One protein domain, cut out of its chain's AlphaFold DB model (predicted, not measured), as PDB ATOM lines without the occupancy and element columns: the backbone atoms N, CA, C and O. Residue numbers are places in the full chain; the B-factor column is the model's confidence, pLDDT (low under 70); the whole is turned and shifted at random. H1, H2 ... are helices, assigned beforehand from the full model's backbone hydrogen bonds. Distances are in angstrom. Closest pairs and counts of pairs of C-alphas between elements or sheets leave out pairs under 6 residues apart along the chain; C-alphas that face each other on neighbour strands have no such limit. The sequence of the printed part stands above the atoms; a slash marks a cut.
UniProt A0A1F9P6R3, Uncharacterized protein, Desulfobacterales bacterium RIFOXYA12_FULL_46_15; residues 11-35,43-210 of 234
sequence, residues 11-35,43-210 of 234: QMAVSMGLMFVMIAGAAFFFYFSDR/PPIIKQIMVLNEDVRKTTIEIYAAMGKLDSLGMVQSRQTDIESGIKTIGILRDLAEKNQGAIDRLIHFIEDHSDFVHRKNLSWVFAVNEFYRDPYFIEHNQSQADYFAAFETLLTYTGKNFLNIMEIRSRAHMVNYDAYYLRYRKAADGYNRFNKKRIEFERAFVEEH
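Overview. This is residues 11 to 35 and 43 to 210 of the 234 residues of an uncharacterized protein of Desulfobacterales bacterium RIFOXYA12_FULL_46_15 (UniProt A0A1F9P6R3). Four long helices, H8, H6, H3 and H2, pack side by side in that order, each running opposite ways to the next, and make a loose, elongated body; H1 runs along the far side of H2, with little contact. Short H7 sits by the turn from H6 to H8 at one end of the length, and H4 and H5 fold the chain back from H3 toward H6 at the other. The printed part has 193 residues with eight named helices, H1 to H8 along the chain, and no named strand; the class is all helix. The whole is loose, with a radius of gyration of the C-alphas of 20.6 A, and spans 70 by 35 by 26 A, only just a rod.

Along the chain. The longest helix, H8, is residues 172 to 209, 55.4 A from first to last C-alpha, and ends with C-alpha 209 at (-47.409, 30.204, -62.072). H6 is residues 136 to 161, 37.6 A. H3 is residues 80 to 113, 49.8 A, beginning with C-alpha 80 at (-18.712, 31.550, -23.336). H2 is residues 44 to 74, 45.6 A. H1 is residues 11 to 33, 32.5 A, beginning with C-alpha 11 at (-12.977, 29.321, -46.137). The shorter helices are H4, residues 115 to 120, 8.6 A; H5, residues 124 to 134, 15.6 A; and H7, residues 163 to 167, 5.9 A.

Arrangement. H8 touches H6 at a shallow tilt of 24 degrees, opposite ways; their closest C-alphas, of Ala 151 and Tyr 185, are 4.8 A apart. H8 touches H7 with residues 174 to 178 alone, closest at the C-alphas of Ile 166 and Met 175, 5.9 A. H6 touches H3, the hub, at a shallow tilt of 24 degrees, opposite ways, closest at the C-alphas of Ile 87 and Glu 153, 5.7 A. H3 and H2 form a helical hairpin at 18 degrees, closest at the C-alphas of Thr 59 and Asn 100, 5.2 A. H3 touches H5 with residues 104 to 111 alone, at a steep tilt of 45 degrees; the closest C-alphas, of Ile 108 and Asn 130, are 5.8 A apart. H4 and H5 only just touch, only at the corner, with 3 pairs of C-alphas within 8 A, the closest those of Val 118 and Val 126, 7.2 A. H1 and H2 are close but not clearly touching, closest at the C-alphas of Gly 17 and Ala 65, 7.1 A. In each of the eight helices every O i to N i+4 pair is within hydrogen-bond range.

Size, cuts and confidence. The C-alphas farthest apart, of Arg 120 and Arg 170, are 70.3 A apart. Residues 36 to 42 are not printed, and C-alphas 35 and 43 across the cut are 15.3 A apart. The links that are printed whole are tight. Residues 29 to 35, of which 29 to 33 belong to H1, stand free. The mean pLDDT of the printed part is 82.8; residues 11 to 35 and 74 to 78 are under 70.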
ATOM      1  N   GLN A  11     -13.438  28.755 -44.865       45.03
ATOM      2  CA  GLN A  11     -12.977  29.321 -46.137       45.03
ATOM      3  C   GLN A  11     -13.793  28.778 -47.312       45.03
ATOM      4  O   GLN A  11     -14.237  29.564 -48.131       45.03
ATOM      5  N   MET A  12     -14.081  27.476 -47.344       41.28
ATOM      6  CA  MET A  12     -14.887  26.869 -48.405       41.28
ATOM      7  C   MET A  12     -16.319  27.421 -48.439       41.28
ATOM      8  O   MET A  12     -16.816  27.715 -49.516       41.28
ATOM      9  N   ALA A  13     -16.953  27.630 -47.279       46.47
ATOM     10  CA  ALA A  13     -18.291  28.220 -47.196       46.47
ATOM     11  C   ALA A  13     -18.323  29.679 -47.687       46.47
ATOM     12  O   ALA A  13     -19.227  30.057 -48.426       46.47
ATOM     13  N   VAL A  14     -17.309  30.484 -47.342       44.28
ATOM     14  CA  VAL A  14     -17.173  31.868 -47.833       44.28
ATOM     15  C   VAL A  14     -16.890  31.895 -49.340       44.28
ATOM     16  O   VAL A  14     -17.509  32.670 -50.064       44.28
ATOM     17  N   SER A  15     -16.008  31.022 -49.833       37.22
ATOM     18  CA  SER A  15     -15.696  30.904 -51.261       37.22
ATOM     19  C   SER A  15     -16.891  30.419 -52.081       37.22
ATOM     20  O   SER A  15     -17.116  30.935 -53.170       37.22
ATOM     21  N   MET A  16     -17.673  29.465 -51.565       43.25
ATOM     22  CA  MET A  16     -18.907  29.002 -52.207       43.25
ATOM     23  C   MET A  16     -19.971  30.099 -52.216       43.25
ATOM     24  O   MET A  16     -20.602  30.291 -53.249       43.25
ATOM     25  N   GLY A  17     -20.117  30.863 -51.126       37.00
ATOM     26  CA  GLY A  17     -21.008  32.024 -51.078       37.00
ATOM     27  C   GLY A  17     -20.642  33.090 -52.116       37.00
ATOM     28  O   GLY A  17     -21.506  33.545 -52.858       37.00
ATOM     29  N   LEU A  18     -19.354  33.428 -52.245       36.31
ATOM     30  CA  LEU A  18     -18.865  34.398 -53.238       36.31
ATOM     31  C   LEU A  18     -19.006  33.903 -54.685       36.31
ATOM     32  O   LEU A  18     -19.375  34.681 -55.564       36.31
ATOM     33  N   MET A  19     -18.755  32.616 -54.946       34.00
ATOM     34  CA  MET A  19     -18.996  32.024 -56.267       34.00
ATOM     35  C   MET A  19     -20.485  32.041 -56.625       34.00
ATOM     36  O   MET A  19     -20.828  32.327 -57.766       34.00
ATOM     37  N   PHE A  20     -21.371  31.808 -55.655       44.03
ATOM     38  CA  PHE A  20     -22.816  31.874 -55.876       44.03
ATOM     39  C   PHE A  20     -23.301  33.293 -56.181       44.03
ATOM     40  O   PHE A  20     -24.135  33.462 -57.066       44.03
ATOM     41  N   VAL A  21     -22.744  34.313 -55.516       48.28
ATOM     42  CA  VAL A  21     -23.028  35.727 -55.822       48.28
ATOM     43  C   VAL A  21     -22.660  36.050 -57.273       48.28
ATOM     44  O   VAL A  21     -23.461  36.658 -57.982       48.28
ATOM     45  N   MET A  22     -21.497  35.585 -57.746       39.88
ATOM     46  CA  MET A  22     -21.071  35.790 -59.136       39.88
ATOM     47  C   MET A  22     -21.923  35.013 -60.146       39.88
ATOM     48  O   MET A  22     -22.274  35.564 -61.185       39.88
ATOM     49  N   ILE A  23     -22.298  33.765 -59.853       45.72
ATOM     50  CA  ILE A  23     -23.115  32.939 -60.759       45.72
ATOM     51  C   ILE A  23     -24.557  33.459 -60.831       45.72
ATOM     52  O   ILE A  23     -25.131  33.496 -61.915       45.72
ATOM     53  N   ALA A  24     -25.135  33.910 -59.715       41.12
ATOM     54  CA  ALA A  24     -26.477  34.490 -59.694       41.12
ATOM     55  C   ALA A  24     -26.527  35.854 -60.408       41.12
ATOM     56  O   ALA A  24     -27.459  36.105 -61.169       41.12
ATOM     57  N   GLY A  25     -25.501  36.698 -60.232       39.94
ATOM     58  CA  GLY A  25     -25.362  37.950 -60.985       39.94
ATOM     59  C   GLY A  25     -25.156  37.716 -62.486       39.94
ATOM     60  O   GLY A  25     -25.784  38.380 -63.305       39.94
ATOM     61  N   ALA A  26     -24.349  36.716 -62.858       39.84
ATOM     62  CA  ALA A  26     -24.157  36.326 -64.252       39.84
ATOM     63  C   ALA A  26     -25.435  35.738 -64.871       39.84
ATOM     64  O   ALA A  26     -25.760  36.065 -66.002       39.84
ATOM     65  N   ALA A  27     -26.199  34.916 -64.147       41.84
ATOM     66  CA  ALA A  27     -27.461  34.367 -64.642       41.84
ATOM     67  C   ALA A  27     -28.532  35.452 -64.854       41.84
ATOM     68  O   ALA A  27     -29.277  35.381 -65.827       41.84
ATOM     69  N   PHE A  28     -28.574  36.474 -63.992       49.78
ATOM     70  CA  PHE A  28     -29.421  37.655 -64.186       49.78
ATOM     71  C   PHE A  28     -28.991  38.457 -65.424       49.78
ATOM     72  O   PHE A  28     -29.823  38.790 -66.266       49.78
ATOM     73  N   PHE A  29     -27.682  38.680 -65.580       46.94
ATOM     74  CA  PHE A  29     -27.096  39.323 -66.756       46.94
ATOM     75  C   PHE A  29     -27.415  38.559 -68.053       46.94
ATOM     76  O   PHE A  29     -27.872  39.164 -69.019       46.94
ATOM     77  N   PHE A  30     -27.261  37.230 -68.062       45.16
ATOM     78  CA  PHE A  30     -27.531  36.397 -69.236       45.16
ATOM     79  C   PHE A  30     -29.027  36.271 -69.567       45.16
ATOM     80  O   PHE A  30     -29.403  36.272 -70.736       45.16
ATOM     81  N   TYR A  31     -29.904  36.207 -68.558       49.47
ATOM     82  CA  TYR A  31     -31.355  36.159 -68.776       49.47
ATOM     83  C   TYR A  31     -31.879  37.426 -69.467       49.47
ATOM     84  O   TYR A  31     -32.775  37.351 -70.308       49.47
ATOM     85  N   PHE A  32     -31.299  38.584 -69.143       50.81
ATOM     86  CA  PHE A  32     -31.599  39.832 -69.832       50.81
ATOM     87  C   PHE A  32     -30.851  39.975 -71.159       50.81
ATOM     88  O   PHE A  32     -31.442  40.476 -72.109       50.81
ATOM     89  N   SER A  33     -29.612  39.487 -71.288       46.84
ATOM     90  CA  SER A  33     -28.879  39.578 -72.559       46.84
ATOM     91  C   SER A  33     -29.529  38.776 -73.690       46.84
ATOM     92  O   SER A  33     -29.455  39.194 -74.839       46.84
ATOM     93  N   ASP A  34     -30.194  37.657 -73.379       43.19
ATOM     94  CA  ASP A  34     -30.904  36.837 -74.376       43.19
ATOM     95  C   ASP A  34     -32.307  37.375 -74.737       43.19
ATOM     96  O   ASP A  34     -32.936  36.865 -75.667       43.19
ATOM     97  N   ARG A  35     -32.830  38.385 -74.020       48.91
ATOM     98  CA  ARG A  35     -34.214  38.886 -74.194       48.91
ATOM     99  C   ARG A  35     -34.383  40.404 -74.282       48.91
ATOM    100  O   ARG A  35     -35.496  40.846 -74.564       48.91
ATOM    101  N   PRO A  43     -36.286  52.105 -70.501       82.38
ATOM    102  CA  PRO A  43     -36.843  53.276 -69.840       82.38
ATOM    103  C   PRO A  43     -36.280  53.455 -68.418       82.38
ATOM    104  O   PRO A  43     -36.153  52.460 -67.697       82.38
ATOM    105  N   PRO A  44     -36.024  54.698 -67.960       87.25
ATOM    106  CA  PRO A  44     -35.456  54.960 -66.633       87.25
ATOM    107  C   PRO A  44     -36.213  54.290 -65.478       87.25
ATOM    108  O   PRO A  44     -35.597  53.799 -64.538       87.25
ATOM    109  N   ILE A  45     -37.544  54.205 -65.580       86.94
ATOM    110  CA  ILE A  45     -38.398  53.550 -64.578       86.94
ATOM    111  C   ILE A  45     -38.076  52.052 -64.473       86.94
ATOM    112  O   ILE A  45     -37.962  51.528 -63.370       86.94
ATOM    113  N   ILE A  46     -37.866  51.364 -65.602       85.44
ATOM    114  CA  ILE A  46     -37.530  49.931 -65.606       85.44
ATOM    115  C   ILE A  46     -36.142  49.714 -65.000       85.44
ATOM    116  O   ILE A  46     -35.982  48.841 -64.150       85.44
ATOM    117  N   LYS A  47     -35.163  50.555 -65.364       85.12
ATOM    118  CA  LYS A  47     -33.816  50.521 -64.769       85.12
ATOM    119  C   LYS A  47     -33.877  50.669 -63.248       85.12
ATOM    120  O   LYS A  47     -33.246  49.902 -62.528       85.12
ATOM    121  N   GLN A  48     -34.684  51.607 -62.753       91.12
ATOM    122  CA  GLN A  48     -34.829  51.836 -61.318       91.12
ATOM    123  C   GLN A  48     -35.488  50.653 -60.591       91.12
ATOM    124  O   GLN A  48     -35.019  50.279 -59.517       91.12
ATOM    125  N   ILE A  49     -36.515  50.023 -61.177       89.69
ATOM    126  CA  ILE A  49     -37.126  48.801 -60.619       89.69
ATOM    127  C   ILE A  49     -36.080  47.684 -60.518       89.69
ATOM    128  O   ILE A  49     -35.989  47.024 -59.487       89.69
ATOM    129  N   MET A  50     -35.257  47.495 -61.554       86.19
ATOM    130  CA  MET A  50     -34.207  46.472 -61.553       86.19
ATOM    131  C   MET A  50     -33.163  46.716 -60.456       86.19
ATOM    132  O   MET A  50     -32.800  45.777 -59.752       86.19
ATOM    133  N   VAL A  51     -32.725  47.965 -60.268       89.94
ATOM    134  CA  VAL A  51     -31.787  48.338 -59.195       89.94
ATOM    135  C   VAL A  51     -32.385  48.057 -57.814       89.94
ATOM    136  O   VAL A  51     -31.738  47.427 -56.982       89.94
ATOM    137  N   LEU A  52     -33.633  48.469 -57.574       93.25
ATOM    138  CA  LEU A  52     -34.309  48.230 -56.294       93.25
ATOM    139  C   LEU A  52     -34.511  46.735 -56.025       93.25
ATOM    140  O   LEU A  52     -34.343  46.275 -54.898       93.25
ATOM    141  N   ASN A  53     -34.822  45.959 -57.059       89.50
ATOM    142  CA  ASN A  53     -34.951  44.516 -56.931       89.50
ATOM    143  C   ASN A  53     -33.604  43.833 -56.626       89.50
ATOM    144  O   ASN A  53     -33.539  42.910 -55.813       89.50
ATOM    145  N   GLU A  54     -32.513  44.308 -57.230       87.19
ATOM    146  CA  GLU A  54     -31.163  43.832 -56.922       87.19
ATOM    147  C   GLU A  54     -30.766  44.130 -55.466       87.19
ATOM    148  O   GLU A  54     -30.170  43.270 -54.812       87.19
ATOM    149  N   ASP A  55     -31.158  45.283 -54.912       90.69
ATOM    150  CA  ASP A  55     -30.951  45.599 -53.491       90.69
ATOM    151  C   ASP A  55     -31.651  44.582 -52.571       90.69
ATOM    152  O   ASP A  55     -31.058  44.098 -51.596       90.69
ATOM    153  N   VAL A  56     -32.898  44.211 -52.889       91.50
ATOM    154  CA  VAL A  56     -33.643  43.179 -52.149       91.50
ATOM    155  C   VAL A  56     -32.934  41.829 -52.245       91.50
ATOM    156  O   VAL A  56     -32.707  41.159 -51.231       91.50
ATOM    157  N   ARG A  57     -32.513  41.429 -53.449       86.44
ATOM    158  CA  ARG A  57     -31.817  40.157 -53.671       86.44
ATOM    159  C   ARG A  57     -30.505  40.090 -52.893       86.44
ATOM    160  O   ARG A  57     -30.252  39.115 -52.184       86.44
ATOM    161  N   LYS A  58     -29.680  41.133 -52.992       86.69
ATOM    162  CA  LYS A  58     -28.379  41.209 -52.324       86.69
ATOM    163  C   LYS A  58     -28.521  41.111 -50.808       86.69
ATOM    164  O   LYS A  58     -27.842  40.300 -50.184       86.69
ATOM    165  N   THR A  59     -29.436  41.885 -50.226       88.50
ATOM    166  CA  THR A  59     -29.688  41.843 -48.777       88.50
ATOM    167  C   THR A  59     -30.224  40.479 -48.330       88.50
ATOM    168  O   THR A  59     -29.789  39.967 -47.301       88.50
ATOM    169  N   THR A  60     -31.065  39.819 -49.133       86.38
ATOM    170  CA  THR A  60     -31.542  38.455 -48.839       86.38
ATOM    171  C   THR A  60     -30.402  37.427 -48.835       86.38
ATOM    172  O   THR A  60     -30.311  36.587 -47.938       86.38
ATOM    173  N   ILE A  61     -29.475  37.513 -49.796       83.56
ATOM    174  CA  ILE A  61     -28.290  36.641 -49.851       83.56
ATOM    175  C   ILE A  61     -27.391  36.852 -48.625       83.56
ATOM    176  O   ILE A  61     -26.884  35.885 -48.049       83.56
ATOM    177  N   GLU A  62     -27.199  38.103 -48.202       86.81
ATOM    178  CA  GLU A  62     -26.429  38.429 -46.998       86.81
ATOM    179  C   GLU A  62     -27.073  37.825 -45.737       86.81
ATOM    180  O   GLU A  62     -26.358  37.251 -44.906       86.81
ATOM    181  N   ILE A  63     -28.408  37.865 -45.628       87.12
ATOM    182  CA  ILE A  63     -29.155  37.185 -44.558       87.12
ATOM    183  C   ILE A  63     -28.882  35.681 -44.595       87.12
ATOM    184  O   ILE A  63     -28.512  35.112 -43.568       87.12
ATOM    185  N   TYR A  64     -28.993  35.021 -45.752       83.12
ATOM    186  CA  TYR A  64     -28.744  33.578 -45.863       83.12
ATOM    187  C   TYR A  64     -27.316  33.188 -45.468       83.12
ATOM    188  O   TYR A  64     -27.115  32.212 -44.740       83.12
ATOM    189  N   ALA A  65     -26.317  33.974 -45.871       82.25
ATOM    190  CA  ALA A  65     -24.932  33.742 -45.474       82.25
ATOM    191  C   ALA A  65     -24.732  33.897 -43.953       82.25
ATOM    192  O   ALA A  65     -24.053  33.080 -43.318       82.25
ATOM    193  N   ALA A  66     -25.337  34.924 -43.348       86.00
ATOM    194  CA  ALA A  66     -25.281  35.151 -41.907       86.00
ATOM    195  C   ALA A  66     -26.045  34.072 -41.116       86.00
ATOM    196  O   ALA A  66     -25.570  33.630 -40.067       86.00
ATOM    197  N   MET A  67     -27.163  33.580 -41.653       83.69
ATOM    198  CA  MET A  67     -27.938  32.474 -41.094       83.69
ATOM    199  C   MET A  67     -27.130  31.175 -41.084       83.69
ATOM    200  O   MET A  67     -27.004  30.544 -40.037       83.69
ATOM    201  N   GLY A  68     -26.461  30.837 -42.192       79.62
ATOM    202  CA  GLY A  68     -25.573  29.671 -42.243       79.62
ATOM    203  C   GLY A  68     -24.403  29.762 -41.251       79.62
ATOM    204  O   GLY A  68     -23.945  28.753 -40.705       79.62
ATOM    205  N   LYS A  69     -23.927  30.977 -40.949       81.44
ATOM    206  CA  LYS A  69     -22.946  31.197 -39.878       81.44
ATOM    207  C   LYS A  69     -23.554  30.947 -38.496       81.44
ATOM    208  O   LYS A  69     -22.885  30.308 -37.683       81.44
ATOM    209  N   LEU A  70     -24.768  31.429 -38.231       81.25
ATOM    210  CA  LEU A  70     -25.468  31.201 -36.965       81.25
ATOM    211  C   LEU A  70     -25.709  29.703 -36.718       81.25
ATOM    212  O   LEU A  70     -25.372  29.211 -35.643       81.25
ATOM    213  N   ASP A  71     -26.155  28.962 -37.734       75.56
ATOM    214  CA  ASP A  71     -26.299  27.499 -37.678       75.56
ATOM    215  C   ASP A  71     -24.990  26.799 -37.309       75.56
ATOM    216  O   ASP A  71     -24.950  25.896 -36.471       75.56
ATOM    217  N   SER A  72     -23.878  27.244 -37.900       71.56
ATOM    218  CA  SER A  72     -22.566  26.660 -37.611       71.56
ATOM    219  C   SER A  72     -22.112  26.862 -36.161       71.56
ATOM    220  O   SER A  72     -21.261  26.106 -35.691       71.56
ATOM    221  N   LEU A  73     -22.653  27.868 -35.461       70.12
ATOM    222  CA  LEU A  73     -22.378  28.135 -34.047       70.12
ATOM    223  C   LEU A  73     -23.252  27.278 -33.124       70.12
ATOM    224  O   LEU A  73     -22.753  26.825 -32.100       70.12
ATOM    225  N   GLY A  74     -24.504  26.995 -33.506       59.94
ATOM    226  CA  GLY A  74     -25.410  26.121 -32.744       59.94
ATOM    227  C   GLY A  74     -24.917  24.675 -32.605       59.94
ATOM    228  O   GLY A  74     -25.280  23.988 -31.659       59.94
ATOM    229  N   MET A  75     -24.028  24.231 -33.499       52.03
ATOM    230  CA  MET A  75     -23.430  22.888 -33.485       52.03
ATOM    231  C   MET A  75     -22.172  22.746 -32.603       52.03
ATOM    232  O   MET A  75     -21.597  21.656 -32.533       52.03
ATOM    233  N   VAL A  76     -21.669  23.825 -31.993       46.62
ATOM    234  CA  VAL A  76     -20.402  23.818 -31.241       46.62
ATOM    235  C   VAL A  76     -20.692  23.884 -29.745       46.62
ATOM    236  O   VAL A  76     -21.389  24.781 -29.287       46.62
ATOM    237  N   GLN A  77     -20.139  22.925 -28.989       50.47
ATOM    238  CA  GLN A  77     -20.249  22.850 -27.529       50.47
ATOM    239  C   GLN A  77     -20.018  24.219 -26.885       50.47
ATOM    240  O   GLN A  77     -18.952  24.815 -27.021       50.47
ATOM    241  N   SER A  78     -21.048  24.666 -26.182       62.06
ATOM    242  CA  SER A  78     -21.293  26.001 -25.665       62.06
ATOM    243  C   SER A  78     -20.190  26.542 -24.743       62.06
ATOM    244  O   SER A  78     -20.271  26.473 -23.515       62.06
ATOM    245  N   ARG A  79     -19.147  27.134 -25.327       72.88
ATOM    246  CA  ARG A  79     -18.191  27.975 -24.594       72.88
ATOM    247  C   ARG A  79     -18.740  29.392 -24.503       72.88
ATOM    248  O   ARG A  79     -19.460  29.843 -25.391       72.88
ATOM    249  N   GLN A  80     -18.334  30.140 -23.481       78.19
ATOM    250  CA  GLN A  80     -18.712  31.550 -23.336       78.19
ATOM    251  C   GLN A  80     -18.391  32.384 -24.593       78.19
ATOM    252  O   GLN A  80     -19.208  33.187 -25.032       78.19
ATOM    253  N   THR A  81     -17.260  32.113 -25.252       80.25
ATOM    254  CA  THR A  81     -16.871  32.765 -26.516       80.25
ATOM    255  C   THR A  81     -17.819  32.469 -27.683       80.25
ATOM    256  O   THR A  81     -17.965  33.287 -28.594       80.25
ATOM    257  N   ASP A  82     -18.455  31.294 -27.684       81.44
ATOM    258  CA  ASP A  82     -19.420  30.903 -28.715       81.44
ATOM    259  C   ASP A  82     -20.773  31.585 -28.468       81.44
ATOM    260  O   ASP A  82     -21.413  32.021 -29.422       81.44
ATOM    261  N   ILE A  83     -21.149  31.789 -27.199       84.62
ATOM    262  CA  ILE A  83     -22.325  32.584 -26.808       84.62
ATOM    263  C   ILE A  83     -22.173  34.036 -27.275       84.62
ATOM    264  O   ILE A  83     -23.063  34.566 -27.938       84.62
ATOM    265  N   GLU A  84     -21.031  34.669 -26.999       87.50
ATOM    266  CA  GLU A  84     -20.736  36.038 -27.450       87.50
ATOM    267  C   GLU A  84     -20.740  36.148 -28.983       87.50
ATOM    268  O   GLU A  84     -21.302  37.085 -29.556       87.50
ATOM    269  N   SER A  85     -20.159  35.155 -29.665       87.75
ATOM    270  CA  SER A  85     -20.169  35.077 -31.130       87.75
ATOM    271  C   SER A  85     -21.581  34.901 -31.695       87.75
ATOM    272  O   SER A  85     -21.888  35.467 -32.750       87.75
ATOM    273  N   GLY A  86     -22.431  34.137 -31.005       88.69
ATOM    274  CA  GLY A  86     -23.845  33.965 -31.324       88.69
ATOM    275  C   GLY A  86     -24.608  35.280 -31.209       88.69
ATOM    276  O   GLY A  86     -25.191  35.714 -32.197       88.69
ATOM    277  N   ILE A  87     -24.501  35.977 -30.071       90.44
ATOM    278  CA  ILE A  87     -25.129  37.295 -29.847       90.44
ATOM    279  C   ILE A  87     -24.711  38.282 -30.940       90.44
ATOM    280  O   ILE A  87     -25.560  38.893 -31.587       90.44
ATOM    281  N   LYS A  88     -23.406  38.382 -31.226       91.94
ATOM    282  CA  LYS A  88     -22.902  39.260 -32.292       91.94
ATOM    283  C   LYS A  88     -23.470  38.899 -33.667       91.94
ATOM    284  O   LYS A  88     -23.752  39.786 -34.467       91.94
ATOM    285  N   THR A  89     -23.593  37.607 -33.972       91.00
ATOM    286  CA  THR A  89     -24.127  37.152 -35.264       91.00
ATOM    287  C   THR A  89     -25.625  37.440 -35.376       91.00
ATOM    288  O   THR A  89     -26.063  37.862 -36.442       91.00
ATOM    289  N   ILE A  90     -26.389  37.301 -34.288       92.12
ATOM    290  CA  ILE A  90     -27.807  37.689 -34.246       92.12
ATOM    291  C   ILE A  90     -27.970  39.201 -34.446       92.12
ATOM    292  O   ILE A  90     -28.838  39.608 -35.211       92.12
ATOM    293  N   GLY A  91     -27.108  40.029 -33.845       93.62
ATOM    294  CA  GLY A  91     -27.106  41.476 -34.094       93.62
ATOM    295  C   GLY A  91     -26.943  41.816 -35.581       93.62
ATOM    296  O   GLY A  91     -27.755  42.544 -36.139       93.62
ATOM    297  N   ILE A  92     -25.972  41.187 -36.256       93.56
ATOM    298  CA  ILE A  92     -25.780  41.341 -37.711       93.56
ATOM    299  C   ILE A  92     -27.029  40.905 -38.490       93.56
ATOM    300  O   ILE A  92     -27.420  41.570 -39.445       93.56
ATOM    301  N   LEU A  93     -27.653  39.789 -38.104       92.38
ATOM    302  CA  LEU A  93     -28.860  39.283 -38.763       92.38
ATOM    303  C   LEU A  93     -30.044  40.242 -38.638       92.38
ATOM    304  O   LEU A  93     -30.770  40.422 -39.610       92.38
ATOM    305  N   ARG A  94     -30.219  40.881 -37.478       94.44
ATOM    306  CA  ARG A  94     -31.268  41.886 -37.265       94.44
ATOM    307  C   ARG A  94     -31.053  43.119 -38.139       94.44
ATOM    308  O   ARG A  94     -31.986  43.524 -38.824       94.44
ATOM    309  N   ASP A  95     -29.828  43.641 -38.185       94.88
ATOM    310  CA  ASP A  95     -29.488  44.787 -39.039       94.88
ATOM    311  C   ASP A  95     -29.726  44.471 -40.527       94.88
ATOM    312  O   ASP A  95     -30.175  45.320 -41.296       94.88
ATOM    313  N   LEU A  96     -29.409  43.245 -40.957       93.69
ATOM    314  CA  LEU A  96     -29.650  42.796 -42.328       93.69
ATOM    315  C   LEU A  96     -31.143  42.615 -42.626       93.69
ATOM    316  O   LEU A  96     -31.581  43.011 -43.703       93.69
ATOM    317  N   ALA A  97     -31.917  42.062 -41.688       91.81
ATOM    318  CA  ALA A  97     -33.364  41.916 -41.825       91.81
ATOM    319  C   ALA A  97     -34.059  43.281 -41.957       91.81
ATOM    320  O   ALA A  97     -34.888  43.462 -42.844       91.81
ATOM    321  N   GLU A  98     -33.662  44.268 -41.149       95.00
ATOM    322  CA  GLU A  98     -34.175  45.640 -41.250       95.00
ATOM    323  C   GLU A  98     -33.822  46.282 -42.602       95.00
ATOM    324  O   GLU A  98     -34.681  46.860 -43.269       95.00
ATOM    325  N   LYS A  99     -32.574  46.126 -43.064       95.56
ATOM    326  CA  LYS A  99     -32.151  46.611 -44.391       95.56
ATOM    327  C   LYS A  99     -32.921  45.955 -45.531       95.56
ATOM    328  O   LYS A  99     -33.261  46.644 -46.492       95.56
ATOM    329  N   ASN A 100     -33.160  44.648 -45.441       94.31
ATOM    330  CA  ASN A 100     -33.910  43.897 -46.439       94.31
ATOM    331  C   ASN A 100     -35.370  44.352 -46.489       94.31
ATOM    332  O   ASN A 100     -35.850  44.674 -47.571       94.31
ATOM    333  N   GLN A 101     -36.027  44.494 -45.334       95.19
ATOM    334  CA  GLN A 101     -37.386  45.026 -45.273       95.19
ATOM    335  C   GLN A 101     -37.452  46.441 -45.859       95.19
ATOM    336  O   GLN A 101     -38.281  46.709 -46.719       95.19
ATOM    337  N   GLY A 102     -36.507  47.317 -45.509       96.56
ATOM    338  CA  GLY A 102     -36.445  48.654 -46.097       96.56
ATOM    339  C   GLY A 102     -36.202  48.651 -47.614       96.56
ATOM    340  O   GLY A 102     -36.670  49.552 -48.305       96.56
ATOM    341  N   ALA A 103     -35.467  47.675 -48.157       95.81
ATOM    342  CA  ALA A 103     -35.302  47.516 -49.604       95.81
ATOM    343  C   ALA A 103     -36.602  47.056 -50.279       95.81
ATOM    344  O   ALA A 103     -36.964  47.603 -51.321       95.81
ATOM    345  N   ILE A 104     -37.319  46.113 -49.660       95.19
ATOM    346  CA  ILE A 104     -38.627  45.633 -50.120       95.19
ATOM    347  C   ILE A 104     -39.630  46.786 -50.130       95.19
ATOM    348  O   ILE A 104     -40.270  47.029 -51.149       95.19
ATOM    349  N   ASP A 105     -39.703  47.555 -49.045       96.75
ATOM    350  CA  ASP A 105     -40.629  48.680 -48.928       96.75
ATOM    351  C   ASP A 105     -40.356  49.739 -50.003       96.75
ATOM    352  O   ASP A 105     -41.297  50.229 -50.629       96.75
ATOM    353  N   ARG A 106     -39.079  50.062 -50.273       97.50
ATOM    354  CA  ARG A 106     -38.699  50.986 -51.356       97.50
ATOM    355  C   ARG A 106     -39.100  50.464 -52.733       97.50
ATOM    356  O   ARG A 106     -39.564  51.252 -53.552       97.50
ATOM    357  N   LEU A 107     -38.914  49.169 -52.995       95.69
ATOM    358  CA  LEU A 107     -39.318  48.541 -54.254       95.69
ATOM    359  C   LEU A 107     -40.838  48.619 -54.443       95.69
ATOM    360  O   LEU A 107     -41.291  49.097 -55.479       95.69
ATOM    361  N   ILE A 108     -41.604  48.204 -53.432       95.75
ATOM    362  CA  ILE A 108     -43.072  48.225 -53.443       95.75
ATOM    363  C   ILE A 108     -43.591  49.648 -53.675       95.75
ATOM    364  O   ILE A 108     -44.350  49.872 -54.615       95.75
ATOM    365  N   HIS A 109     -43.128  50.623 -52.882       97.12
ATOM    366  CA  HIS A 109     -43.559  52.017 -53.028       97.12
ATOM    367  C   HIS A 109     -43.235  52.561 -54.422       97.12
ATOM    368  O   HIS A 109     -44.080  53.184 -55.054       97.12
ATOM    369  N   PHE A 110     -42.036  52.278 -54.946       96.69
ATOM    370  CA  PHE A 110     -41.658  52.747 -56.277       96.69
ATOM    371  C   PHE A 110     -42.546  52.155 -57.381       96.69
ATOM    372  O   PHE A 110     -42.916  52.872 -58.315       96.69
ATOM    373  N   ILE A 111     -42.892  50.866 -57.285       94.31
ATOM    374  CA  ILE A 111     -43.810  50.205 -58.221       94.31
ATOM    375  C   ILE A 111     -45.201  50.841 -58.148       94.31
ATOM    376  O   ILE A 111     -45.817  51.071 -59.188       94.31
ATOM    377  N   GLU A 112     -45.684  51.155 -56.949       94.50
ATOM    378  CA  GLU A 112     -47.007  51.747 -56.728       94.50
ATOM    379  C   GLU A 112     -47.103  53.174 -57.263       94.50
ATOM    380  O   GLU A 112     -48.023  53.476 -58.033       94.50
ATOM    381  N   ASP A 113     -46.100  54.003 -56.967       96.38
ATOM    382  CA  ASP A 113     -45.978  55.374 -57.474       96.38
ATOM    383  C   ASP A 113     -45.942  55.428 -59.012       96.38
ATOM    384  O   ASP A 113     -46.335  56.421 -59.623       96.38
ATOM    385  N   HIS A 114     -45.496  54.344 -59.657       94.81
ATOM    386  CA  HIS A 114     -45.384  54.231 -61.113       94.81
ATOM    387  C   HIS A 114     -46.336  53.187 -61.717       94.81
ATOM    388  O   HIS A 114     -46.154  52.792 -62.875       94.81
ATOM    389  N   SER A 115     -47.370  52.771 -60.983       92.12
ATOM    390  CA  SER A 115     -48.312  51.711 -61.381       92.12
ATOM    391  C   SER A 115     -48.938  51.952 -62.759       92.12
ATOM    392  O   SER A 115     -48.999  51.047 -63.589       92.12
ATOM    393  N   ASP A 116     -49.285  53.202 -63.057       92.94
ATOM    394  CA  ASP A 116     -49.744  53.681 -64.360       92.94
ATOM    395  C   ASP A 116     -48.792  53.328 -65.515       92.94
ATOM    396  O   ASP A 116     -49.206  52.872 -66.585       92.94
ATOM    397  N   PHE A 117     -47.491  53.564 -65.321       90.44
ATOM    398  CA  PHE A 117     -46.471  53.245 -66.315       90.44
ATOM    399  C   PHE A 117     -46.324  51.731 -66.468       90.44
ATOM    400  O   PHE A 117     -46.293  51.237 -67.598       90.44
ATOM    401  N   VAL A 118     -46.272  51.009 -65.345       86.75
ATOM    402  CA  VAL A 118     -46.161  49.545 -65.302       86.75
ATOM    403  C   VAL A 118     -47.339  48.896 -66.040       86.75
ATOM    404  O   VAL A 118     -47.130  48.014 -66.874       86.75
ATOM    405  N   HIS A 119     -48.557  49.406 -65.827       87.06
ATOM    406  CA  HIS A 119     -49.772  48.952 -66.498       87.06
ATOM    407  C   HIS A 119     -49.734  49.235 -68.004       87.06
ATOM    408  O   HIS A 119     -49.881  48.322 -68.813       87.06
ATOM    409  N   ARG A 120     -49.452  50.484 -68.408       88.06
ATOM    410  CA  ARG A 120     -49.387  50.871 -69.833       88.06
ATOM    411  C   ARG A 120     -48.318  50.111 -70.617       88.06
ATOM    412  O   ARG A 120     -48.475  49.905 -71.817       88.06
ATOM    413  N   LYS A 121     -47.215  49.734 -69.967       82.44
ATOM    414  CA  LYS A 121     -46.126  48.953 -70.572       82.44
ATOM    415  C   LYS A 121     -46.319  47.441 -70.451       82.44
ATOM    416  O   LYS A 121     -45.454  46.710 -70.922       82.44
ATOM    417  N   ASN A 122     -47.440  46.991 -69.884       82.31
ATOM    418  CA  ASN A 122     -47.773  45.582 -69.691       82.31
ATOM    419  C   ASN A 122     -46.643  44.793 -69.002       82.31
ATOM    420  O   ASN A 122     -46.266  43.704 -69.431       82.31
ATOM    421  N   LEU A 123     -46.058  45.375 -67.952       84.44
ATOM    422  CA  LEU A 123     -44.953  44.768 -67.212       84.44
ATOM    423  C   LEU A 123     -45.493  43.798 -66.149       84.44
ATOM    424  O   LEU A 123     -45.397  44.059 -64.951       84.44
ATOM    425  N   SER A 124     -46.075  42.681 -66.594       83.19
ATOM    426  CA  SER A 124     -46.693  41.652 -65.735       83.19
ATOM    427  C   SER A 124     -45.774  41.167 -64.613       83.19
ATOM    428  O   SER A 124     -46.208  41.044 -63.470       83.19
ATOM    429  N   TRP A 125     -44.488  40.968 -64.911       83.62
ATOM    430  CA  TRP A 125     -43.503  40.508 -63.933       83.62
ATOM    431  C   TRP A 125     -43.334  41.479 -62.756       83.62
ATOM    432  O   TRP A 125     -43.093  41.044 -61.638       83.62
ATOM    433  N   VAL A 126     -43.491  42.792 -62.974       88.69
ATOM    434  CA  VAL A 126     -43.372  43.809 -61.915       88.69
ATOM    435  C   VAL A 126     -44.554  43.715 -60.953       88.69
ATOM    436  O   VAL A 126     -44.367  43.810 -59.742       88.69
ATOM    437  N   PHE A 127     -45.763  43.498 -61.481       88.19
ATOM    438  CA  PHE A 127     -46.948  43.278 -60.652       88.19
ATOM    439  C   PHE A 127     -46.808  42.005 -59.822       88.19
ATOM    440  O   PHE A 127     -47.000  42.057 -58.613       88.19
ATOM    441  N   ALA A 128     -46.373  40.908 -60.439       91.12
ATOM    442  CA  ALA A 128     -46.154  39.653 -59.732       91.12
ATOM    443  C   ALA A 128     -45.039  39.768 -58.667       91.12
ATOM    444  O   ALA A 128     -45.176  39.241 -57.568       91.12
ATOM    445  N   VAL A 129     -43.963  40.526 -58.917       90.38
ATOM    446  CA  VAL A 129     -42.955  40.830 -57.882       90.38
ATOM    447  C   VAL A 129     -43.565  41.615 -56.711       90.38
ATOM    448  O   VAL A 129     -43.279  41.306 -55.554       90.38
ATOM    449  N   ASN A 130     -44.421  42.602 -56.985       92.88
ATOM    450  CA  ASN A 130     -45.121  43.354 -55.939       92.88
ATOM    451  C   ASN A 130     -46.069  42.460 -55.120       92.88
ATOM    452  O   ASN A 130     -46.096  42.545 -53.893       92.88
ATOM    453  N   GLU A 131     -46.818  41.579 -55.785       93.75
ATOM    454  CA  GLU A 131     -47.705  40.605 -55.140       93.75
ATOM    455  C   GLU A 131     -46.923  39.621 -54.267       93.75
ATOM    456  O   GLU A 131     -47.304  39.393 -53.120       93.75
ATOM    457  N   PHE A 132     -45.785  39.118 -54.753       93.75
ATOM    458  CA  PHE A 132     -44.937  38.184 -54.015       93.75
ATOM    459  C   PHE A 132     -44.520  38.726 -52.641       93.75
ATOM    460  O   PHE A 132     -44.652  38.038 -51.631       93.75
ATOM    461  N   TYR A 133     -44.035  39.970 -52.581       93.69
ATOM    462  CA  TYR A 133     -43.577  40.569 -51.322       93.69
ATOM    463  C   TYR A 133     -44.721  41.002 -50.392       93.69
ATOM    464  O   TYR A 133     -44.488  41.256 -49.209       93.69
ATOM    465  N   ARG A 134     -45.951  41.067 -50.908       94.81
ATOM    466  CA  ARG A 134     -47.171  41.347 -50.139       94.81
ATOM    467  C   ARG A 134     -47.896  40.073 -49.698       94.81
ATOM    468  O   ARG A 134     -48.873  40.170 -48.953       94.81
ATOM    469  N   ASP A 135     -47.430  38.901 -50.125       95.50
ATOM    470  CA  ASP A 135     -48.062  37.634 -49.789       95.50
ATOM    471  C   ASP A 135     -47.978  37.342 -48.273       95.50
ATOM    472  O   ASP A 135     -46.911  37.503 -47.659       95.50
ATOM    473  N   PRO A 136     -49.074  36.876 -47.641       95.38
ATOM    474  CA  PRO A 136     -49.083  36.551 -46.220       95.38
ATOM    475  C   PRO A 136     -48.004  35.550 -45.798       95.38
ATOM    476  O   PRO A 136     -47.437  35.707 -44.720       95.38
ATOM    477  N   TYR A 137     -47.667  34.547 -46.617       93.44
ATOM    478  CA  TYR A 137     -46.632  33.571 -46.267       93.44
ATOM    479  C   TYR A 137     -45.238  34.195 -46.225       93.44
ATOM    480  O   TYR A 137     -44.412  33.791 -45.398       93.44
ATOM    481  N   PHE A 138     -44.971  35.184 -47.081       91.38
ATOM    482  CA  PHE A 138     -43.724  35.943 -47.045       91.38
ATOM    483  C   PHE A 138     -43.655  36.833 -45.795       91.38
ATOM    484  O   PHE A 138     -42.671  36.796 -45.054       91.38
ATOM    485  N   ILE A 139     -44.736  37.560 -45.496       93.69
ATOM    486  CA  ILE A 139     -44.833  38.431 -44.315       93.69
ATOM    487  C   ILE A 139     -44.702  37.622 -43.013       93.69
ATOM    488  O   ILE A 139     -43.908  37.966 -42.135       93.69
ATOM    489  N   GLU A 140     -45.436  36.512 -42.890       94.56
ATOM    490  CA  GLU A 140     -45.381  35.623 -41.723       94.56
ATOM    491  C   GLU A 140     -43.985  35.019 -41.531       94.56
ATOM    492  O   GLU A 140     -43.518  34.874 -40.396       94.56
ATOM    493  N   HIS A 141     -43.291  34.689 -42.625       92.38
ATOM    494  CA  HIS A 141     -41.910  34.228 -42.553       92.38
ATOM    495  C   HIS A 141     -40.994  35.285 -41.937       92.38
ATOM    496  O   HIS A 141     -40.312  34.976 -40.956       92.38
ATOM    497  N   ASN A 142     -41.013  36.516 -42.450       91.69
ATOM    498  CA  ASN A 142     -40.164  37.600 -41.947       91.69
ATOM    499  C   ASN A 142     -40.450  37.905 -40.471       91.69
ATOM    500  O   ASN A 142     -39.519  38.009 -39.669       91.69
ATOM    501  N   GLN A 143     -41.726  37.944 -40.077       94.81
ATOM    502  CA  GLN A 143     -42.102  38.132 -38.675       94.81
ATOM    503  C   GLN A 143     -41.571  36.995 -37.791       94.81
ATOM    504  O   GLN A 143     -40.955  37.238 -36.753       94.81
ATOM    505  N   SER A 144     -41.750  35.742 -38.215       93.88
ATOM    506  CA  SER A 144     -41.271  34.588 -37.447       93.88
ATOM    507  C   SER A 144     -39.743  34.531 -37.334       93.88
ATOM    508  O   SER A 144     -39.215  34.046 -36.331       93.88
ATOM    509  N   GLN A 145     -39.024  35.055 -38.331       92.06
ATOM    510  CA  GLN A 145     -37.571  35.188 -38.305       92.06
ATOM    511  C   GLN A 145     -37.129  36.205 -37.243       92.06
ATOM    512  O   GLN A 145     -36.220  35.920 -36.458       92.06
ATOM    513  N   ALA A 146     -37.799  37.358 -37.172       93.25
ATOM    514  CA  ALA A 146     -37.540  38.370 -36.150       93.25
ATOM    515  C   ALA A 146     -37.804  37.832 -34.732       93.25
ATOM    516  O   ALA A 146     -36.966  37.997 -33.839       93.25
ATOM    517  N   ASP A 147     -38.916  37.116 -34.537       94.88
ATOM    518  CA  ASP A 147     -39.264  36.488 -33.257       94.88
ATOM    519  C   ASP A 147     -38.210  35.457 -32.824       94.88
ATOM    520  O   ASP A 147     -37.806  35.408 -31.656       94.88
ATOM    521  N   TYR A 148     -37.730  34.645 -33.772       92.25
ATOM    522  CA  TYR A 148     -36.649  33.689 -33.546       92.25
ATOM    523  C   TYR A 148     -35.361  34.384 -33.089       92.25
ATOM    524  O   TYR A 148     -34.782  33.986 -32.073       92.25
ATOM    525  N   PHE A 149     -34.937  35.447 -33.779       92.12
ATOM    526  CA  PHE A 149     -33.743  36.211 -33.408       92.12
ATOM    527  C   PHE A 149     -33.855  36.815 -32.008       92.12
ATOM    528  O   PHE A 149     -32.940  36.645 -31.200       92.12
ATOM    529  N   ALA A 150     -34.986  37.440 -31.684       94.31
ATOM    530  CA  ALA A 150     -35.214  38.037 -30.371       94.31
ATOM    531  C   ALA A 150     -35.192  36.989 -29.242       94.31
ATOM    532  O   ALA A 150     -34.562  37.190 -28.193       94.31
ATOM    533  N   ALA A 151     -35.848  35.843 -29.449       93.50
ATOM    534  CA  ALA A 151     -35.878  34.769 -28.463       93.50
ATOM    535  C   ALA A 151     -34.491  34.141 -28.258       93.50
ATOM    536  O   ALA A 151     -34.098  33.860 -27.121       93.50
ATOM    537  N   PHE A 152     -33.731  33.955 -29.339       91.38
ATOM    538  CA  PHE A 152     -32.397  33.373 -29.266       91.38
ATOM    539  C   PHE A 152     -31.392  34.321 -28.602       91.38
ATOM    540  O   PHE A 152     -30.646  33.904 -27.715       91.38
ATOM    541  N   GLU A 153     -31.424  35.609 -28.941       92.25
ATOM    542  CA  GLU A 153     -30.605  36.632 -28.285       92.25
ATOM    543  C   GLU A 153     -30.888  36.696 -26.781       92.25
ATOM    544  O   GLU A 153     -29.954  36.747 -25.976       92.25
ATOM    545  N   THR A 154     -32.164  36.621 -26.386       94.56
ATOM    546  CA  THR A 154     -32.563  36.597 -24.972       94.56
ATOM    547  C   THR A 154     -31.965  35.388 -24.245       94.56
ATOM    548  O   THR A 154     -31.372  35.544 -23.172       94.56
ATOM    549  N   LEU A 155     -32.072  34.190 -24.835       92.25
ATOM    550  CA  LEU A 155     -31.484  32.967 -24.286       92.25
ATOM    551  C   LEU A 155     -29.962  33.089 -24.147       92.25
ATOM    552  O   LEU A 155     -29.420  32.825 -23.070       92.25
ATOM    553  N   LEU A 156     -29.268  33.499 -25.209       90.44
ATOM    554  CA  LEU A 156     -27.811  33.623 -25.211       90.44
ATOM    555  C   LEU A 156     -27.331  34.682 -24.217       90.44
ATOM    556  O   LEU A 156     -26.398  34.428 -23.461       90.44
ATOM    557  N   THR A 157     -28.002  35.831 -24.144       92.81
ATOM    558  CA  THR A 157     -27.668  36.900 -23.194       92.81
ATOM    559  C   THR A 157     -27.810  36.430 -21.751       92.81
ATOM    560  O   THR A 157     -26.925  36.678 -20.928       92.81
ATOM    561  N   TYR A 158     -28.903  35.732 -21.425       92.75
ATOM    562  CA  TYR A 158     -29.091  35.175 -20.087       92.75
ATOM    563  C   TYR A 158     -28.038  34.108 -19.771       92.75
ATOM    564  O   TYR A 158     -27.450  34.119 -18.686       92.75
ATOM    565  N   THR A 159     -27.772  33.222 -20.731       89.69
ATOM    566  CA  THR A 159     -26.798  32.135 -20.593       89.69
ATOM    567  C   THR A 159     -25.385  32.671 -20.397       89.69
ATOM    568  O   THR A 159     -24.688  32.215 -19.502       89.69
ATOM    569  N   GLY A 160     -24.970  33.675 -21.172       89.06
ATOM    570  CA  GLY A 160     -23.649  34.291 -21.052       89.06
ATOM    571  C   GLY A 160     -23.445  34.975 -19.699       89.06
ATOM    572  O   GLY A 160     -22.435  34.746 -19.042       89.06
ATOM    573  N   LYS A 161     -24.439  35.744 -19.228       92.00
ATOM    574  CA  LYS A 161     -24.380  36.424 -17.918       92.00
ATOM    575  C   LYS A 161     -24.327  35.457 -16.734       92.00
ATOM    576  O   LYS A 161     -23.750  35.788 -15.705       92.00
ATOM    577  N   ASN A 162     -24.932  34.279 -16.870       90.44
ATOM    578  CA  ASN A 162     -25.067  33.294 -15.794       90.44
ATOM    579  C   ASN A 162     -24.307  31.996 -16.092       90.44
ATOM    580  O   ASN A 162     -24.660  30.947 -15.556       90.44
ATOM    581  N   PHE A 163     -23.276  32.062 -16.940       86.94
ATOM    582  CA  PHE A 163     -22.640  30.890 -17.539       86.94
ATOM    583  C   PHE A 163     -22.210  29.851 -16.498       86.94
ATOM    584  O   PHE A 163     -22.636  28.704 -16.573       86.94
ATOM    585  N   LEU A 164     -21.458  30.259 -15.468       86.44
ATOM    586  CA  LEU A 164     -21.010  29.354 -14.400       86.44
ATOM    587  C   LEU A 164     -22.168  28.807 -13.555       86.44
ATOM    588  O   LEU A 164     -22.143  27.652 -13.143       86.44
ATOM    589  N   ASN A 165     -23.203  29.617 -13.312       86.81
ATOM    590  CA  ASN A 165     -24.362  29.187 -12.528       86.81
ATOM    591  C   ASN A 165     -25.176  28.100 -13.241       86.81
ATOM    592  O   ASN A 165     -25.765  27.255 -12.568       86.81
ATOM    593  N   ILE A 166     -25.201  28.138 -14.575       84.38
ATOM    594  CA  ILE A 166     -25.904  27.175 -15.428       84.38
ATOM    595  C   ILE A 166     -25.027  25.942 -15.674       84.38
ATOM    596  O   ILE A 166     -25.459  24.826 -15.406       84.38
ATOM    597  N   MET A 167     -23.782  26.140 -16.121       80.88
ATOM    598  CA  MET A 167     -22.861  25.054 -16.481       80.88
ATOM    599  C   MET A 167     -22.526  24.130 -15.321       80.88
ATOM    600  O   MET A 167     -22.385  22.928 -15.511       80.88
ATOM    601  N   GLU A 168     -22.390  24.690 -14.124       83.00
ATOM    602  CA  GLU A 168     -22.020  23.925 -12.937       83.00
ATOM    603  C   GLU A 168     -23.211  23.670 -12.003       83.00
ATOM    604  O   GLU A 168     -23.023  23.230 -10.872       83.00
ATOM    605  N   ILE A 169     -24.441  23.965 -12.450       81.38
ATOM    606  CA  ILE A 169     -25.691  23.727 -11.700       81.38
ATOM    607  C   ILE A 169     -25.630  24.330 -10.280       81.38
ATOM    608  O   ILE A 169     -26.157  23.794  -9.306       81.38
ATOM    609  N   ARG A 170     -24.978  25.487 -10.133       84.81
ATOM    610  CA  ARG A 170     -24.743  26.114  -8.819       84.81
ATOM    611  C   ARG A 170     -26.001  26.758  -8.232       84.81
ATOM    612  O   ARG A 170     -26.031  27.092  -7.053       84.81
ATOM    613  N   SER A 171     -27.038  26.968  -9.047       89.06
ATOM    614  CA  SER A 171     -28.271  27.633  -8.622       89.06
ATOM    615  C   SER A 171     -29.499  27.095  -9.342       89.06
ATOM    616  O   SER A 171     -29.674  27.269 -10.551       89.06
ATOM    617  N   ARG A 172     -30.422  26.524  -8.560       89.25
ATOM    618  CA  ARG A 172     -31.723  26.055  -9.053       89.25
ATOM    619  C   ARG A 172     -32.534  27.178  -9.701       89.25
ATOM    620  O   ARG A 172     -33.161  26.949 -10.729       89.25
ATOM    621  N   ALA A 173     -32.498  28.386  -9.136       92.44
ATOM    622  CA  ALA A 173     -33.198  29.537  -9.703       92.44
ATOM    623  C   ALA A 173     -32.661  29.886 -11.102       92.44
ATOM    624  O   ALA A 173     -33.441  30.123 -12.023       92.44
ATOM    625  N   HIS A 174     -31.335  29.848 -11.290       90.94
ATOM    626  CA  HIS A 174     -30.744  30.119 -12.598       90.94
ATOM    627  C   HIS A 174     -31.075  29.040 -13.634       90.94
ATOM    628  O   HIS A 174     -31.326  29.400 -14.784       90.94
ATOM    629  N   MET A 175     -31.156  27.771 -13.220       88.25
ATOM    630  CA  MET A 175     -31.584  26.661 -14.080       88.25
ATOM    631  C   MET A 175     -33.048  26.783 -14.512       88.25
ATOM    632  O   MET A 175     -33.341  26.647 -15.694       88.25
ATOM    633  N   VAL A 176     -33.961  27.112 -13.589       91.75
ATOM    634  CA  VAL A 176     -35.390  27.315 -13.907       91.75
ATOM    635  C   VAL A 176     -35.573  28.440 -14.928       91.75
ATOM    636  O   VAL A 176     -36.315  28.293 -15.899       91.75
ATOM    637  N   ASN A 177     -34.866  29.553 -14.745       92.25
ATOM    638  CA  ASN A 177     -34.909  30.665 -15.692       92.25
ATOM    639  C   ASN A 177     -34.297  30.288 -17.047       92.25
ATOM    640  O   ASN A 177     -34.876  30.615 -18.081       92.25
ATOM    641  N   TYR A 178     -33.157  29.588 -17.059       91.00
ATOM    642  CA  TYR A 178     -32.549  29.088 -18.294       91.00
ATOM    643  C   TYR A 178     -33.525  28.192 -19.066       91.00
ATOM    644  O   TYR A 178     -33.748  28.428 -20.251       91.00
ATOM    645  N   ASP A 179     -34.170  27.238 -18.391       90.44
ATOM    646  CA  ASP A 179     -35.168  26.354 -18.995       90.44
ATOM    647  C   ASP A 179     -36.351  27.146 -19.571       90.44
ATOM    648  O   ASP A 179     -36.792  26.878 -20.689       90.44
ATOM    649  N   ALA A 180     -36.829  28.173 -18.864       94.81
ATOM    650  CA  ALA A 180     -37.893  29.040 -19.361       94.81
ATOM    651  C   ALA A 180     -37.483  29.808 -20.632       94.81
ATOM    652  O   ALA A 180     -38.263  29.881 -21.587       94.81
ATOM    653  N   TYR A 181     -36.267  30.366 -20.680       93.38
ATOM    654  CA  TYR A 181     -35.751  31.031 -21.883       93.38
ATOM    655  C   TYR A 181     -35.517  30.045 -23.027       93.38
ATOM    656  O   TYR A 181     -35.844  30.352 -24.173       93.38
ATOM    657  N   TYR A 182     -35.020  28.847 -22.717       90.94
ATOM    658  CA  TYR A 182     -34.811  27.783 -23.690       90.94
ATOM    659  C   TYR A 182     -36.129  27.351 -24.342       90.94
ATOM    660  O   TYR A 182     -36.206  27.244 -25.564       90.94
ATOM    661  N   LEU A 183     -37.198  27.184 -23.558       92.19
ATOM    662  CA  LEU A 183     -38.525  26.842 -24.080       92.19
ATOM    663  C   LEU A 183     -39.097  27.936 -24.997       92.19
ATOM    664  O   LEU A 183     -39.701  27.620 -26.024       92.19
ATOM    665  N   ARG A 184     -38.891  29.219 -24.667       94.38
ATOM    666  CA  ARG A 184     -39.303  30.344 -25.532       94.38
ATOM    667  C   ARG A 184     -38.545  30.342 -26.854       94.38
ATOM    668  O   ARG A 184     -39.174  30.431 -27.905       94.38
ATOM    669  N   TYR A 185     -37.222  30.194 -26.791       91.88
ATOM    670  CA  TYR A 185     -36.369  30.020 -27.965       91.88
ATOM    671  C   TYR A 185     -36.859  28.859 -28.831       91.88
ATOM    672  O   TYR A 185     -37.068  29.032 -30.030       91.88
ATOM    673  N   ARG A 186     -37.114  27.697 -28.220       89.69
ATOM    674  CA  ARG A 186     -37.546  26.501 -28.938       89.69
ATOM    675  C   ARG A 186     -38.861  26.725 -29.678       89.69
ATOM    676  O   ARG A 186     -38.943  26.440 -30.867       89.69
ATOM    677  N   LYS A 187     -39.854  27.310 -29.003       92.56
ATOM    678  CA  LYS A 187     -41.144  27.657 -29.613       92.56
ATOM    679  C   LYS A 187     -40.983  28.626 -30.791       92.56
ATOM    680  O   LYS A 187     -41.658  28.454 -31.804       92.56
ATOM    681  N   ALA A 188     -40.113  29.628 -30.663       93.38
ATOM    682  CA  ALA A 188     -39.845  30.584 -31.736       93.38
ATOM    683  C   ALA A 188     -39.143  29.915 -32.929       93.38
ATOM    684  O   ALA A 188     -39.544  30.128 -34.069       93.38
ATOM    685  N   ALA A 189     -38.168  29.037 -32.675       89.50
ATOM    686  CA  ALA A 189     -37.479  28.269 -33.709       89.50
ATOM    687  C   ALA A 189     -38.424  27.307 -34.454       89.50
ATOM    688  O   ALA A 189     -38.407  27.251 -35.682       89.50
ATOM    689  N   ASP A 190     -39.300  26.598 -33.735       89.31
ATOM    690  CA  ASP A 190     -40.327  25.743 -34.344       89.31
ATOM    691  C   ASP A 190     -41.322  26.573 -35.185       89.31
ATOM    692  O   ASP A 190     -41.747  26.151 -36.263       89.31
ATOM    693  N   GLY A 191     -41.668  27.780 -34.721       91.81
ATOM    694  CA  GLY A 191     -42.469  28.746 -35.477       91.81
ATOM    695  C   GLY A 191     -41.790  29.179 -36.776       91.81
ATOM    696  O   GLY A 191     -42.397  29.070 -37.841       91.81
ATOM    697  N   TYR A 192     -40.528  29.598 -36.693       91.12
ATOM    698  CA  TYR A 192     -39.728  30.006 -37.844       91.12
ATOM    699  C   TYR A 192     -39.596  28.889 -38.885       91.12
ATOM    700  O   TYR A 192     -39.886  29.111 -40.058       91.12
ATOM    701  N   ASN A 193     -39.262  27.663 -38.468       87.81
ATOM    702  CA  ASN A 193     -39.151  26.523 -39.383       87.81
ATOM    703  C   ASN A 193     -40.480  26.226 -40.093       87.81
ATOM    704  O   ASN A 193     -40.506  26.004 -41.307       87.81
ATOM    705  N   ARG A 194     -41.603  26.285 -39.366       91.06
ATOM    706  CA  ARG A 194     -42.939  26.098 -39.950       91.06
ATOM    707  C   ARG A 194     -43.240  27.139 -41.031       91.06
ATOM    708  O   ARG A 194     -43.715  26.766 -42.101       91.06
ATOM    709  N   PHE A 195     -42.987  28.421 -40.770       91.50
ATOM    710  CA  PHE A 195     -43.254  29.479 -41.749       91.50
ATOM    711  C   PHE A 195     -42.225  29.510 -42.882       91.50
ATOM    712  O   PHE A 195     -42.593  29.799 -44.013       91.50
ATOM    713  N   ASN A 196     -40.970  29.121 -42.642       88.00
ATOM    714  CA  ASN A 196     -39.992  28.927 -43.713       88.00
ATOM    715  C   ASN A 196     -40.431  27.835 -44.694       88.00
ATOM    716  O   ASN A 196     -40.353  28.038 -45.903       88.00
ATOM    717  N   LYS A 197     -40.956  26.708 -44.194       88.19
ATOM    718  CA  LYS A 197     -41.513  25.659 -45.055       88.19
ATOM    719  C   LYS A 197     -42.668  26.186 -45.912       88.19
ATOM    720  O   LYS A 197     -42.637  26.007 -47.126       88.19
ATOM    721  N   LYS A 198     -43.630  26.885 -45.298       90.38
ATOM    722  CA  LYS A 198     -44.756  27.505 -46.019       90.38
ATOM    723  C   LYS A 198     -44.290  28.507 -47.075       90.38
ATOM    724  O   LYS A 198     -44.744  28.435 -48.206       90.38
ATOM    725  N   ARG A 199     -43.342  29.389 -46.734       90.75
ATOM    726  CA  ARG A 199     -42.744  30.342 -47.680       90.75
ATOM    727  C   ARG A 199     -42.101  29.627 -48.866       90.75
ATOM    728  O   ARG A 199     -42.284  30.068 -49.988       90.75
ATOM    729  N   ILE A 200     -41.360  28.539 -48.645       86.94
ATOM    730  CA  ILE A 200     -40.731  27.767 -49.733       86.94
ATOM    731  C   ILE A 200     -41.785  27.115 -50.636       86.94
ATOM    732  O   ILE A 200     -41.612  27.088 -51.852       86.94
ATOM    733  N   GLU A 201     -42.847  26.557 -50.050       89.94
ATOM    734  CA  GLU A 201     -43.967  25.971 -50.798       89.94
ATOM    735  C   GLU A 201     -44.679  27.035 -51.643       89.94
ATOM    736  O   GLU A 201     -44.881  26.822 -52.836       89.94
ATOM    737  N   PHE A 202     -44.960  28.197 -51.047       92.25
ATOM    738  CA  PHE A 202     -45.488  29.373 -51.733       92.25
ATOM    739  C   PHE A 202     -44.566  29.836 -52.866       92.25
ATOM    740  O   PHE A 202     -45.006  29.903 -54.004       92.25
ATOM    741  N   GLU A 203     -43.283  30.091 -52.594       89.62
ATOM    742  CA  GLU A 203     -42.327  30.593 -53.588       89.62
ATOM    743  C   GLU A 203     -42.204  29.642 -54.780       89.62
ATOM    744  O   GLU A 203     -42.143  30.086 -55.925       89.62
ATOM    745  N   ARG A 204     -42.216  28.326 -54.533       88.94
ATOM    746  CA  ARG A 204     -42.202  27.333 -55.609       88.94
ATOM    747  C   ARG A 204     -43.462  27.415 -56.467       88.94
ATOM    748  O   ARG A 204     -43.332  27.500 -57.682       88.94
ATOM    749  N   ALA A 205     -44.642  27.399 -55.846       91.50
ATOM    750  CA  ALA A 205     -45.911  27.486 -56.565       91.50
ATOM    751  C   ALA A 205     -46.028  28.809 -57.343       91.50
ATOM    752  O   ALA A 205     -46.403  28.812 -58.510       91.50
ATOM    753  N   PHE A 206     -45.607  29.914 -56.728       92.38
ATOM    754  CA  PHE A 206     -45.615  31.239 -57.336       92.38
ATOM    755  C   PHE A 206     -44.714  31.307 -58.574       92.38
ATOM    756  O   PHE A 206     -45.111  31.834 -59.604       92.38
ATOM    757  N   VAL A 207     -43.506  30.738 -58.510       90.00
ATOM    758  CA  VAL A 207     -42.586  30.680 -59.661       90.00
ATOM    759  C   VAL A 207     -43.080  29.727 -60.755       90.00
ATOM    760  O   VAL A 207     -42.772  29.941 -61.925       90.00
ATOM    761  N   GLU A 208     -43.819  28.672 -60.406       90.12
ATOM    762  CA  GLU A 208     -44.465  27.794 -61.392       90.12
ATOM    763  C   GLU A 208     -45.576  28.529 -62.160       90.12
ATOM    764  O   GLU A 208     -45.684  28.363 -63.375       90.12
ATOM    765  N   GLU A 209     -46.354  29.373 -61.475       91.06
ATOM    766  CA  GLU A 209     -47.409  30.204 -62.072       91.06
ATOM    767  C   GLU A 209     -46.852  31.418 -62.840       91.06
ATOM    768  O   GLU A 209     -47.357  31.777 -63.906       91.06
ATOM    769  N   HIS A 210     -45.756  32.002 -62.348       87.75
ATOM    770  CA  HIS A 210     -45.107  33.201 -62.882       87.75
ATOM    771  C   HIS A 210     -43.617  32.940 -63.200       87.75
ATOM    772  O   HIS A 210     -42.715  33.444 -62.524       87.75
TER     773      HIS A 210